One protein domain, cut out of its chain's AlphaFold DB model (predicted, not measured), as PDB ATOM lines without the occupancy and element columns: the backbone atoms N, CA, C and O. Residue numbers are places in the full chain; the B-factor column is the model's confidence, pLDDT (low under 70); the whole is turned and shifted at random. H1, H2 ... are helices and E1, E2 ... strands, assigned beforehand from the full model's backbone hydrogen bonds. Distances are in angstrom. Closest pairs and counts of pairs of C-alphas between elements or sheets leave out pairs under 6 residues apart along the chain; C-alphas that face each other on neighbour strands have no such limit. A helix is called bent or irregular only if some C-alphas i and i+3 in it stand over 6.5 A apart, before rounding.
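What this domain is: This is residues 8 to 30 and 67 to 107 of the 135 residues of an uncharacterized protein of Theobroma cacao (UniProt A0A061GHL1). H1, H2, the small hairpin of E1 and E2, and H3 form a loose chain of parts: H2 sits in the middle, H1 crosses it steeply on one side, E1 of the hairpin packs on it, and H3 lies beyond the hairpin at the other end, touching no other helix. The 64 printed residues hold three named helices and two named strands in the order H1, H2, E1, E2, H3, and the two strands make one antiparallel sheet. The class is mixed, helices and strands. The whole is only just loose, close to compact, with a radius of gyration of the C-alphas of 12.9 A, and the C-alphas span 37 by 26 by 16 A.

How they stand to each other: Begin with H1, residues 14 to 24, which touches H2, residues 67 to 78; look for their closest C-alphas at Ala 16 and Ala 74, 4.9 A apart. Their lines stand at a steep tilt of 51 degrees, and they run opposite ways. Next look at H2 and E1, residues 83 to 86, where the closest C-alphas are those of Val 76 and Ala 84, 5.0 A apart. E1 forms a hairpin with E2, residues 89 to 92, antiparallel at 148 degrees between their directions; check N 84 and O 91, 2.9 A apart, and N 91 and O 84, 2.7 A apart, both within hydrogen-bond range. H2 and E2 are apart. H3, residues 95 to 102, is apart from H1, H2 and E1. In H1 and H3 every O i to N i+4 pair is within hydrogen-bond range; in H2 6 of 8 are.

Where its parts are: Find C-alpha 14 at (-18.598, -12.183, 23.450); from there H1 runs 14.4 A to C-alpha 24. Find C-alpha 67 at (-30.148, -19.077, 34.016), where H2 begins, and go 18.0 A to C-alpha 78. H2 is irregular, but only just: C-alphas 74 and 77 are 6.7 A apart. E1 measures 9.9 A from C-alpha 83 to C-alpha 86, and E2 9.7 A from C-alpha 89 to C-alpha 92. H3 runs 10.6 A from C-alpha 95 to C-alpha 102 at (-33.660, -5.718, 51.628).

The domain as a whole: The two C-alphas farthest apart are those of Gln 22 and Pro 105, 37.4 A. Residues 31 to 66 are not printed, and you will find C-alphas 30 and 67 13.7 A apart across this cut, which falls in the link from H1 to H2. The links from H2 to E1, E1 to E2 and E2 to H3 are tight. The mean pLDDT of the printed part is 87.4, and residue 30 is under 70.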
ATOM      1  N   ARG A   8     -27.293  -9.996  22.224       82.56
ATOM      2  CA  ARG A   8     -27.041  -8.711  22.898       82.56
ATOM      3  C   ARG A   8     -28.073  -8.361  23.961       82.56
ATOM      4  O   ARG A   8     -27.868  -7.412  24.707       82.56
ATOM      5  N   ILE A   9     -29.196  -9.077  24.017       83.56
ATOM      6  CA  ILE A   9     -30.171  -8.903  25.091       83.56
ATOM      7  C   ILE A   9     -29.627  -9.587  26.346       83.56
ATOM      8  O   ILE A   9     -29.778  -9.054  27.441       83.56
ATOM      9  N   LYS A  10     -28.953 -10.732  26.206       82.31
ATOM     10  CA  LYS A  10     -28.403 -11.486  27.340       82.31
ATOM     11  C   LYS A  10     -26.979 -11.111  27.706       82.31
ATOM     12  O   LYS A  10     -26.697 -11.059  28.896       82.31
ATOM     13  N   PHE A  11     -26.103 -10.855  26.738       88.19
ATOM     14  CA  PHE A  11     -24.675 -10.640  26.987       88.19
ATOM     15  C   PHE A  11     -24.182  -9.326  26.392       88.19
ATOM     16  O   PHE A  11     -24.505  -8.990  25.255       88.19
ATOM     17  N   VAL A  12     -23.366  -8.602  27.163       84.38
ATOM     18  CA  VAL A  12     -22.782  -7.321  26.723       84.38
ATOM     19  C   VAL A  12     -21.676  -7.550  25.700       84.38
ATOM     20  O   VAL A  12     -21.624  -6.869  24.679       84.38
ATOM     21  N   LEU A  13     -20.829  -8.552  25.956       88.75
ATOM     22  CA  LEU A  13     -19.667  -8.897  25.141       88.75
ATOM     23  C   LEU A  13     -19.593 -10.404  24.854       88.75
ATOM     24  O   LEU A  13     -20.204 -11.224  25.548       88.75
ATOM     25  N   VAL A  14     -18.826 -10.776  23.828       86.56
ATOM     26  CA  VAL A  14     -18.598 -12.183  23.450       86.56
ATOM     27  C   VAL A  14     -17.867 -12.926  24.572       86.56
ATOM     28  O   VAL A  14     -18.130 -14.100  24.828       86.56
ATOM     29  N   GLU A  15     -17.020 -12.220  25.307       89.06
ATOM     30  CA  GLU A  15     -16.283 -12.682  26.476       89.06
ATOM     31  C   GLU A  15     -17.230 -13.077  27.617       89.06
ATOM     32  O   GLU A  15     -17.029 -14.112  28.256       89.06
ATOM     33  N   ALA A  16     -18.320 -12.330  27.827       85.81
ATOM     34  CA  ALA A  16     -19.353 -12.698  28.793       85.81
ATOM     35  C   ALA A  16     -20.067 -13.992  28.378       85.81
ATOM     36  O   ALA A  16     -20.223 -14.906  29.190       85.81
ATOM     37  N   LEU A  17     -20.413 -14.137  27.095       88.50
ATOM     38  CA  LEU A  17     -20.971 -15.387  26.571       88.50
ATOM     39  C   LEU A  17     -19.994 -16.566  26.746       88.50
ATOM     40  O   LEU A  17     -20.408 -17.673  27.104       88.50
ATOM     41  N   HIS A  18     -18.698 -16.341  26.531       89.31
ATOM     42  CA  HIS A  18     -17.674 -17.360  26.738       89.31
ATOM     43  C   HIS A  18     -17.592 -17.783  28.209       89.31
ATOM     44  O   HIS A  18     -17.679 -18.974  28.498       89.31
ATOM     45  N   ARG A  19     -17.533 -16.835  29.156       90.12
ATOM     46  CA  ARG A  19     -17.565 -17.137  30.602       90.12
ATOM     47  C   ARG A  19     -18.813 -17.918  30.996       90.12
ATOM     48  O   ARG A  19     -18.719 -18.908  31.723       90.12
ATOM     49  N   HIS A  20     -19.972 -17.507  30.488       87.31
ATOM     50  CA  HIS A  20     -21.227 -18.208  30.724       87.31
ATOM     51  C   HIS A  20     -21.142 -19.665  30.257       87.31
ATOM     52  O   HIS A  20     -21.373 -20.584  31.040       87.31
ATOM     53  N   THR A  21     -20.780 -19.875  28.990       86.94
ATOM     54  CA  THR A  21     -20.820 -21.197  28.352       86.94
ATOM     55  C   THR A  21     -19.716 -22.134  28.824       86.94
ATOM     56  O   THR A  21     -19.991 -23.300  29.094       86.94
ATOM     57  N   GLN A  22     -18.491 -21.631  28.954       86.94
ATOM     58  CA  GLN A  22     -17.327 -22.438  29.303       86.94
ATOM     59  C   GLN A  22     -17.122 -22.593  30.803       86.94
ATOM     60  O   GLN A  22     -16.561 -23.604  31.192       86.94
ATOM     61  N   SER A  23     -17.558 -21.644  31.644       83.19
ATOM     62  CA  SER A  23     -17.328 -21.694  33.098       83.19
ATOM     63  C   SER A  23     -18.608 -21.888  33.906       83.19
ATOM     64  O   SER A  23     -18.699 -22.795  34.724       83.19
ATOM     65  N   LEU A  24     -19.622 -21.045  33.704       82.69
ATOM     66  CA  LEU A  24     -20.758 -20.990  34.632       82.69
ATOM     67  C   LEU A  24     -21.820 -22.062  34.369       82.69
ATOM     68  O   LEU A  24     -22.474 -22.510  35.309       82.69
ATOM     69  N   LEU A  25     -21.992 -22.503  33.120       85.19
ATOM     70  CA  LEU A  25     -22.991 -23.517  32.773       85.19
ATOM     71  C   LEU A  25     -22.749 -24.867  33.460       85.19
ATOM     72  O   LEU A  25     -23.719 -25.530  33.833       85.19
ATOM     73  N   HIS A  26     -21.485 -25.260  33.632       81.69
ATOM     74  CA  HIS A  26     -21.117 -26.550  34.218       81.69
ATOM     75  C   HIS A  26     -20.958 -26.499  35.745       81.69
ATOM     76  O   HIS A  26     -20.873 -27.544  36.384       81.69
ATOM     77  N   LYS A  27     -20.920 -25.302  36.343       79.81
ATOM     78  CA  LYS A  27     -20.798 -25.144  37.793       79.81
ATOM     79  C   LYS A  27     -22.141 -25.368  38.475       79.81
ATOM     80  O   LYS A  27     -23.144 -24.732  38.129       79.81
ATOM     81  N   SER A  28     -22.144 -26.243  39.474       75.56
ATOM     82  CA  SER A  28     -23.249 -26.357  40.420       75.56
ATOM     83  C   SER A  28     -23.362 -25.052  41.200       75.56
ATOM     84  O   SER A  28     -22.380 -24.586  41.774       75.56
ATOM     85  N   LEU A  29     -24.551 -24.450  41.199       70.12
ATOM     86  CA  LEU A  29     -24.841 -23.342  42.101       70.12
ATOM     87  C   LEU A  29     -25.287 -23.925  43.434       70.12
ATOM     88  O   LEU A  29     -26.163 -24.790  43.479       70.12
ATOM     89  N   VAL A  30     -24.678 -23.444  44.509       67.31
ATOM     90  CA  VAL A  30     -25.166 -23.713  45.855       67.31
ATOM     91  C   VAL A  30     -26.352 -22.785  46.065       67.31
ATOM     92  O   VAL A  30     -26.194 -21.568  46.033       67.31
ATOM     93  N   LEU A  67     -30.582 -19.653  35.290       84.56
ATOM     94  CA  LEU A  67     -30.148 -19.077  34.016       84.56
ATOM     95  C   LEU A  67     -29.896 -17.566  34.115       84.56
ATOM     96  O   LEU A  67     -28.866 -17.098  33.646       84.56
ATOM     97  N   VAL A  68     -30.788 -16.815  34.767       86.81
ATOM     98  CA  VAL A  68     -30.622 -15.366  34.991       86.81
ATOM     99  C   VAL A  68     -29.405 -15.098  35.867       86.81
ATOM    100  O   VAL A  68     -28.631 -14.197  35.569       86.81
ATOM    101  N   VAL A  69     -29.213 -15.895  36.920       87.12
ATOM    102  CA  VAL A  69     -28.068 -15.759  37.832       87.12
ATOM    103  C   VAL A  69     -26.755 -15.961  37.074       87.12
ATOM    104  O   VAL A  69     -25.841 -15.147  37.171       87.12
ATOM    105  N   ARG A  70     -26.670 -17.010  36.250       88.75
ATOM    106  CA  ARG A  70     -25.485 -17.278  35.426       88.75
ATOM    107  C   ARG A  70     -25.247 -16.186  34.385       88.75
ATOM    108  O   ARG A  70     -24.102 -15.790  34.189       88.75
ATOM    109  N   GLU A  71     -26.300 -15.699  33.729       90.31
ATOM    110  CA  GLU A  71     -26.218 -14.561  32.803       90.31
ATOM    111  C   GLU A  71     -25.683 -13.307  33.521       90.31
ATOM    112  O   GLU A  71     -24.771 -12.653  33.021       90.31
ATOM    113  N   PHE A  72     -26.184 -13.010  34.723       91.75
ATOM    114  CA  PHE A  72     -25.720 -11.886  35.536       91.75
ATOM    115  C   PHE A  72     -24.229 -12.005  35.875       91.75
ATOM    116  O   PHE A  72     -23.462 -11.106  35.540       91.75
ATOM    117  N   TYR A  73     -23.784 -13.128  36.453       90.69
ATOM    118  CA  TYR A  73     -22.370 -13.328  36.806       90.69
ATOM    119  C   TYR A  73     -21.442 -13.379  35.589       90.69
ATOM    120  O   TYR A  73     -20.262 -13.046  35.686       90.69
ATOM    121  N   ALA A  74     -21.953 -13.765  34.423       91.56
ATOM    122  CA  ALA A  74     -21.191 -13.672  33.190       91.56
ATOM    123  C   ALA A  74     -20.924 -12.213  32.785       91.56
ATOM    124  O   ALA A  74     -19.825 -11.907  32.319       91.56
ATOM    125  N   ASN A  75     -21.904 -11.324  32.974       92.56
ATOM    126  CA  ASN A  75     -21.818  -9.910  32.600       92.56
ATOM    127  C   ASN A  75     -21.225  -9.011  33.689       92.56
ATOM    128  O   ASN A  75     -20.708  -7.953  33.354       92.56
ATOM    129  N   VAL A  76     -21.276  -9.403  34.966       92.69
ATOM    130  CA  VAL A  76     -20.826  -8.556  36.086       92.69
ATOM    131  C   VAL A  76     -19.342  -8.193  35.998       92.69
ATOM    132  O   VAL A  76     -18.932  -7.164  36.513       92.69
ATOM    133  N   VAL A  77     -18.527  -8.993  35.308       90.50
ATOM    134  CA  VAL A  77     -17.112  -8.670  35.047       90.50
ATOM    135  C   VAL A  77     -16.969  -7.403  34.193       90.50
ATOM    136  O   VAL A  77     -16.018  -6.658  34.374       90.50
ATOM    137  N   GLU A  78     -17.940  -7.132  33.320       91.81
ATOM    138  CA  GLU A  78     -17.978  -5.959  32.433       91.81
ATOM    139  C   GLU A  78     -18.824  -4.819  33.021       91.81
ATOM    140  O   GLU A  78     -19.372  -4.000  32.282       91.81
ATOM    141  N   HIS A  79     -19.046  -4.809  34.337       92.81
ATOM    142  CA  HIS A  79     -19.890  -3.795  34.952       92.81
ATOM    143  C   HIS A  79     -19.277  -2.396  34.829       92.81
ATOM    144  O   HIS A  79     -18.064  -2.208  34.910       92.81
ATOM    145  N   GLU A  80     -20.143  -1.392  34.754       90.25
ATOM    146  CA  GLU A  80     -19.750   0.010  34.853       90.25
ATOM    147  C   GLU A  80     -20.349   0.592  36.133       90.25
ATOM    148  O   GLU A  80     -21.570   0.611  36.293       90.25
ATOM    149  N   ASN A  81     -19.499   1.058  37.056       89.94
ATOM    150  CA  ASN A  81     -19.910   1.694  38.318       89.94
ATOM    151  C   ASN A  81     -20.929   0.867  39.130       89.94
ATOM    152  O   ASN A  81     -21.973   1.376  39.529       89.94
ATOM    153  N   GLY A  82     -20.655  -0.425  39.331       89.25
ATOM    154  CA  GLY A  82     -21.555  -1.336  40.050       89.25
ATOM    155  C   GLY A  82     -22.868  -1.647  39.322       89.25
ATOM    156  O   GLY A  82     -23.842  -2.040  39.961       89.25
ATOM    157  N   VAL A  83     -22.931  -1.457  38.000       93.06
ATOM    158  CA  VAL A  83     -24.116  -1.771  37.191       93.06
ATOM    159  C   VAL A  83     -23.776  -2.816  36.140       93.06
ATOM    160  O   VAL A  83     -23.002  -2.559  35.220       93.06
ATOM    161  N   ALA A  84     -24.394  -3.990  36.252       93.62
ATOM    162  CA  ALA A  84     -24.313  -5.041  35.246       93.62
ATOM    163  C   ALA A  84     -25.469  -4.907  34.249       93.62
ATOM    164  O   ALA A  84     -26.502  -4.299  34.536       93.62
ATOM    165  N   PHE A  85     -25.333  -5.508  33.076       89.75
ATOM    166  CA  PHE A  85     -26.428  -5.623  32.119       89.75
ATOM    167  C   PHE A  85     -26.869  -7.080  32.009       89.75
ATOM    168  O   PHE A  85     -26.049  -7.992  32.036       89.75
ATOM    169  N   GLY A  86     -28.171  -7.307  31.885       86.19
ATOM    170  CA  GLY A  86     -28.738  -8.637  31.712       86.19
ATOM    171  C   GLY A  86     -30.176  -8.553  31.228       86.19
ATOM    172  O   GLY A  86     -30.973  -7.762  31.732       86.19
ATOM    173  N   ARG A  87     -30.516  -9.362  30.223       87.88
ATOM    174  CA  ARG A  87     -31.857  -9.437  29.615       87.88
ATOM    175  C   ARG A  87     -32.430  -8.084  29.181       87.88
ATOM    176  O   ARG A  87     -33.606  -7.800  29.402       87.88
ATOM    177  N   GLY A  88     -31.601  -7.234  28.581       87.31
ATOM    178  CA  GLY A  88     -32.015  -5.902  28.133       87.31
ATOM    179  C   GLY A  88     -32.143  -4.873  29.257       87.31
ATOM    180  O   GLY A  88     -32.589  -3.758  29.000       87.31
ATOM    181  N   LYS A  89     -31.789  -5.223  30.500       90.38
ATOM    182  CA  LYS A  89     -31.925  -4.358  31.674       90.38
ATOM    183  C   LYS A  89     -30.570  -4.039  32.287       90.38
ATOM    184  O   LYS A  89     -29.661  -4.863  32.280       90.38
ATOM    185  N   ARG A  90     -30.471  -2.842  32.864       92.12
ATOM    186  CA  ARG A  90     -29.374  -2.449  33.751       92.12
ATOM    187  C   ARG A  90     -29.728  -2.869  35.174       92.12
ATOM    188  O   ARG A  90     -30.814  -2.550  35.651       92.12
ATOM    189  N   VAL A  91     -28.823  -3.591  35.814       92.50
ATOM    190  CA  VAL A  91     -28.976  -4.186  37.139       92.50
ATOM    191  C   VAL A  91     -27.902  -3.579  38.043       92.50
ATOM    192  O   VAL A  91     -26.758  -4.036  38.005       92.50
ATOM    193  N   PRO A  92     -28.220  -2.506  38.789       94.56
ATOM    194  CA  PRO A  92     -27.332  -2.010  39.832       94.56
ATOM    195  C   PRO A  92     -27.211  -3.054  40.947       94.56
ATOM    196  O   PRO A  92     -28.201  -3.685  41.320       94.56
ATOM    197  N   PHE A  93     -25.996  -3.255  41.447       91.69
ATOM    198  CA  PHE A  93     -25.683  -4.219  42.506       91.69
ATOM    199  C   PHE A  93     -24.742  -3.630  43.568       91.69
ATOM    200  O   PHE A  93     -24.121  -4.359  44.333       91.69
ATOM    201  N   ASP A  94     -24.626  -2.303  43.618       88.81
ATOM    202  CA  ASP A  94     -23.912  -1.619  44.689       88.81
ATOM    203  C   ASP A  94     -24.604  -1.822  46.050       88.81
ATOM    204  O   ASP A  94     -25.797  -2.141  46.135       88.81
ATOM    205  N   SER A  95     -23.849  -1.613  47.131       85.62
ATOM    206  CA  SER A  95     -24.325  -1.828  48.500       85.62
ATOM    207  C   SER A  95     -25.574  -1.010  48.824       85.62
ATOM    208  O   SER A  95     -26.467  -1.509  49.502       85.62
ATOM    209  N   HIS A  96     -25.700   0.213  48.307       88.81
ATOM    210  CA  HIS A  96     -26.869   1.058  48.547       88.81
ATOM    211  C   HIS A  96     -28.124   0.511  47.865       88.81
ATOM    212  O   HIS A  96     -29.208   0.514  48.455       88.81
ATOM    213  N   THR A  97     -27.989   0.012  46.637       91.44
ATOM    214  CA  THR A  97     -29.076  -0.661  45.920       91.44
ATOM    215  C   THR A  97     -29.537  -1.917  46.659       91.44
ATOM    216  O   THR A  97     -30.736  -2.068  46.902       91.44
ATOM    217  N   ILE A  98     -28.601  -2.783  47.056       88.50
ATOM    218  CA  ILE A  98     -28.899  -4.023  47.789       88.50
ATOM    219  C   ILE A  98     -29.555  -3.696  49.133       88.50
ATOM    220  O   ILE A  98     -30.617  -4.233  49.447       88.50
ATOM    221  N   ASN A  99     -28.985  -2.754  49.888       89.31
ATOM    222  CA  ASN A  99     -29.502  -2.384  51.200       89.31
ATOM    223  C   ASN A  99     -30.935  -1.857  51.129       89.31
ATOM    224  O   ASN A  99     -31.796  -2.240  51.917       89.31
ATOM    225  N   ARG A 100     -31.228  -1.026  50.127       91.25
ATOM    226  CA  ARG A 100     -32.587  -0.538  49.892       91.25
ATOM    227  C   ARG A 100     -33.556  -1.663  49.541       91.25
ATOM    228  O   ARG A 100     -34.697  -1.614  49.989       91.25
ATOM    229  N   PHE A 101     -33.127  -2.632  48.731       88.88
ATOM    230  CA  PHE A 101     -33.967  -3.760  48.329       88.88
ATOM    231  C   PHE A 101     -34.370  -4.618  49.535       88.88
ATOM    232  O   PHE A 101     -35.543  -4.956  49.671       88.88
ATOM    233  N   TYR A 102     -33.425  -4.897  50.436       86.56
ATOM    234  CA  TYR A 102     -33.660  -5.718  51.628       86.56
ATOM    235  C   TYR A 102     -34.109  -4.933  52.867       86.56
ATOM    236  O   TYR A 102     -34.412  -5.537  53.892       86.56
ATOM    237  N   GLY A 103     -34.161  -3.599  52.804       88.94
ATOM    238  CA  GLY A 103     -34.476  -2.757  53.962       88.94
ATOM    239  C   GLY A 103     -33.388  -2.755  55.045       88.94
ATOM    240  O   GLY A 103     -33.669  -2.407  56.194       88.94
ATOM    241  N   THR A 104     -32.158  -3.129  54.693       88.81
ATOM    242  CA  THR A 104     -31.017  -3.196  55.611       88.81
ATOM    243  C   THR A 104     -30.333  -1.826  55.737       88.81
ATOM    244  O   THR A 104     -30.394  -0.997  54.823       88.81
ATOM    245  N   PRO A 105     -29.699  -1.523  56.884       86.75
ATOM    246  CA  PRO A 105     -28.970  -0.278  57.074       86.75
ATOM    247  C   PRO A 105     -27.721  -0.238  56.189       86.75
ATOM    248  O   PRO A 105     -27.083  -1.260  55.939       86.75
ATOM    249  N   ASN A 106     -27.333   0.965  55.768       84.69
ATOM    250  CA  ASN A 106     -26.028   1.164  55.154       84.69
ATOM    251  C   ASN A 106     -24.964   1.185  56.258       84.69
ATOM    252  O   ASN A 106     -24.914   2.127  57.048       84.69
ATOM    253  N   LEU A 107     -24.171   0.121  56.353       77.69
ATOM    254  CA  LEU A 107     -23.124  -0.009  57.360       77.69
ATOM    255  C   LEU A 107     -21.838   0.638  56.835       77.69
ATOM    256  O   LEU A 107     -21.329   0.236  55.794       77.69
TER     257      LEU A 107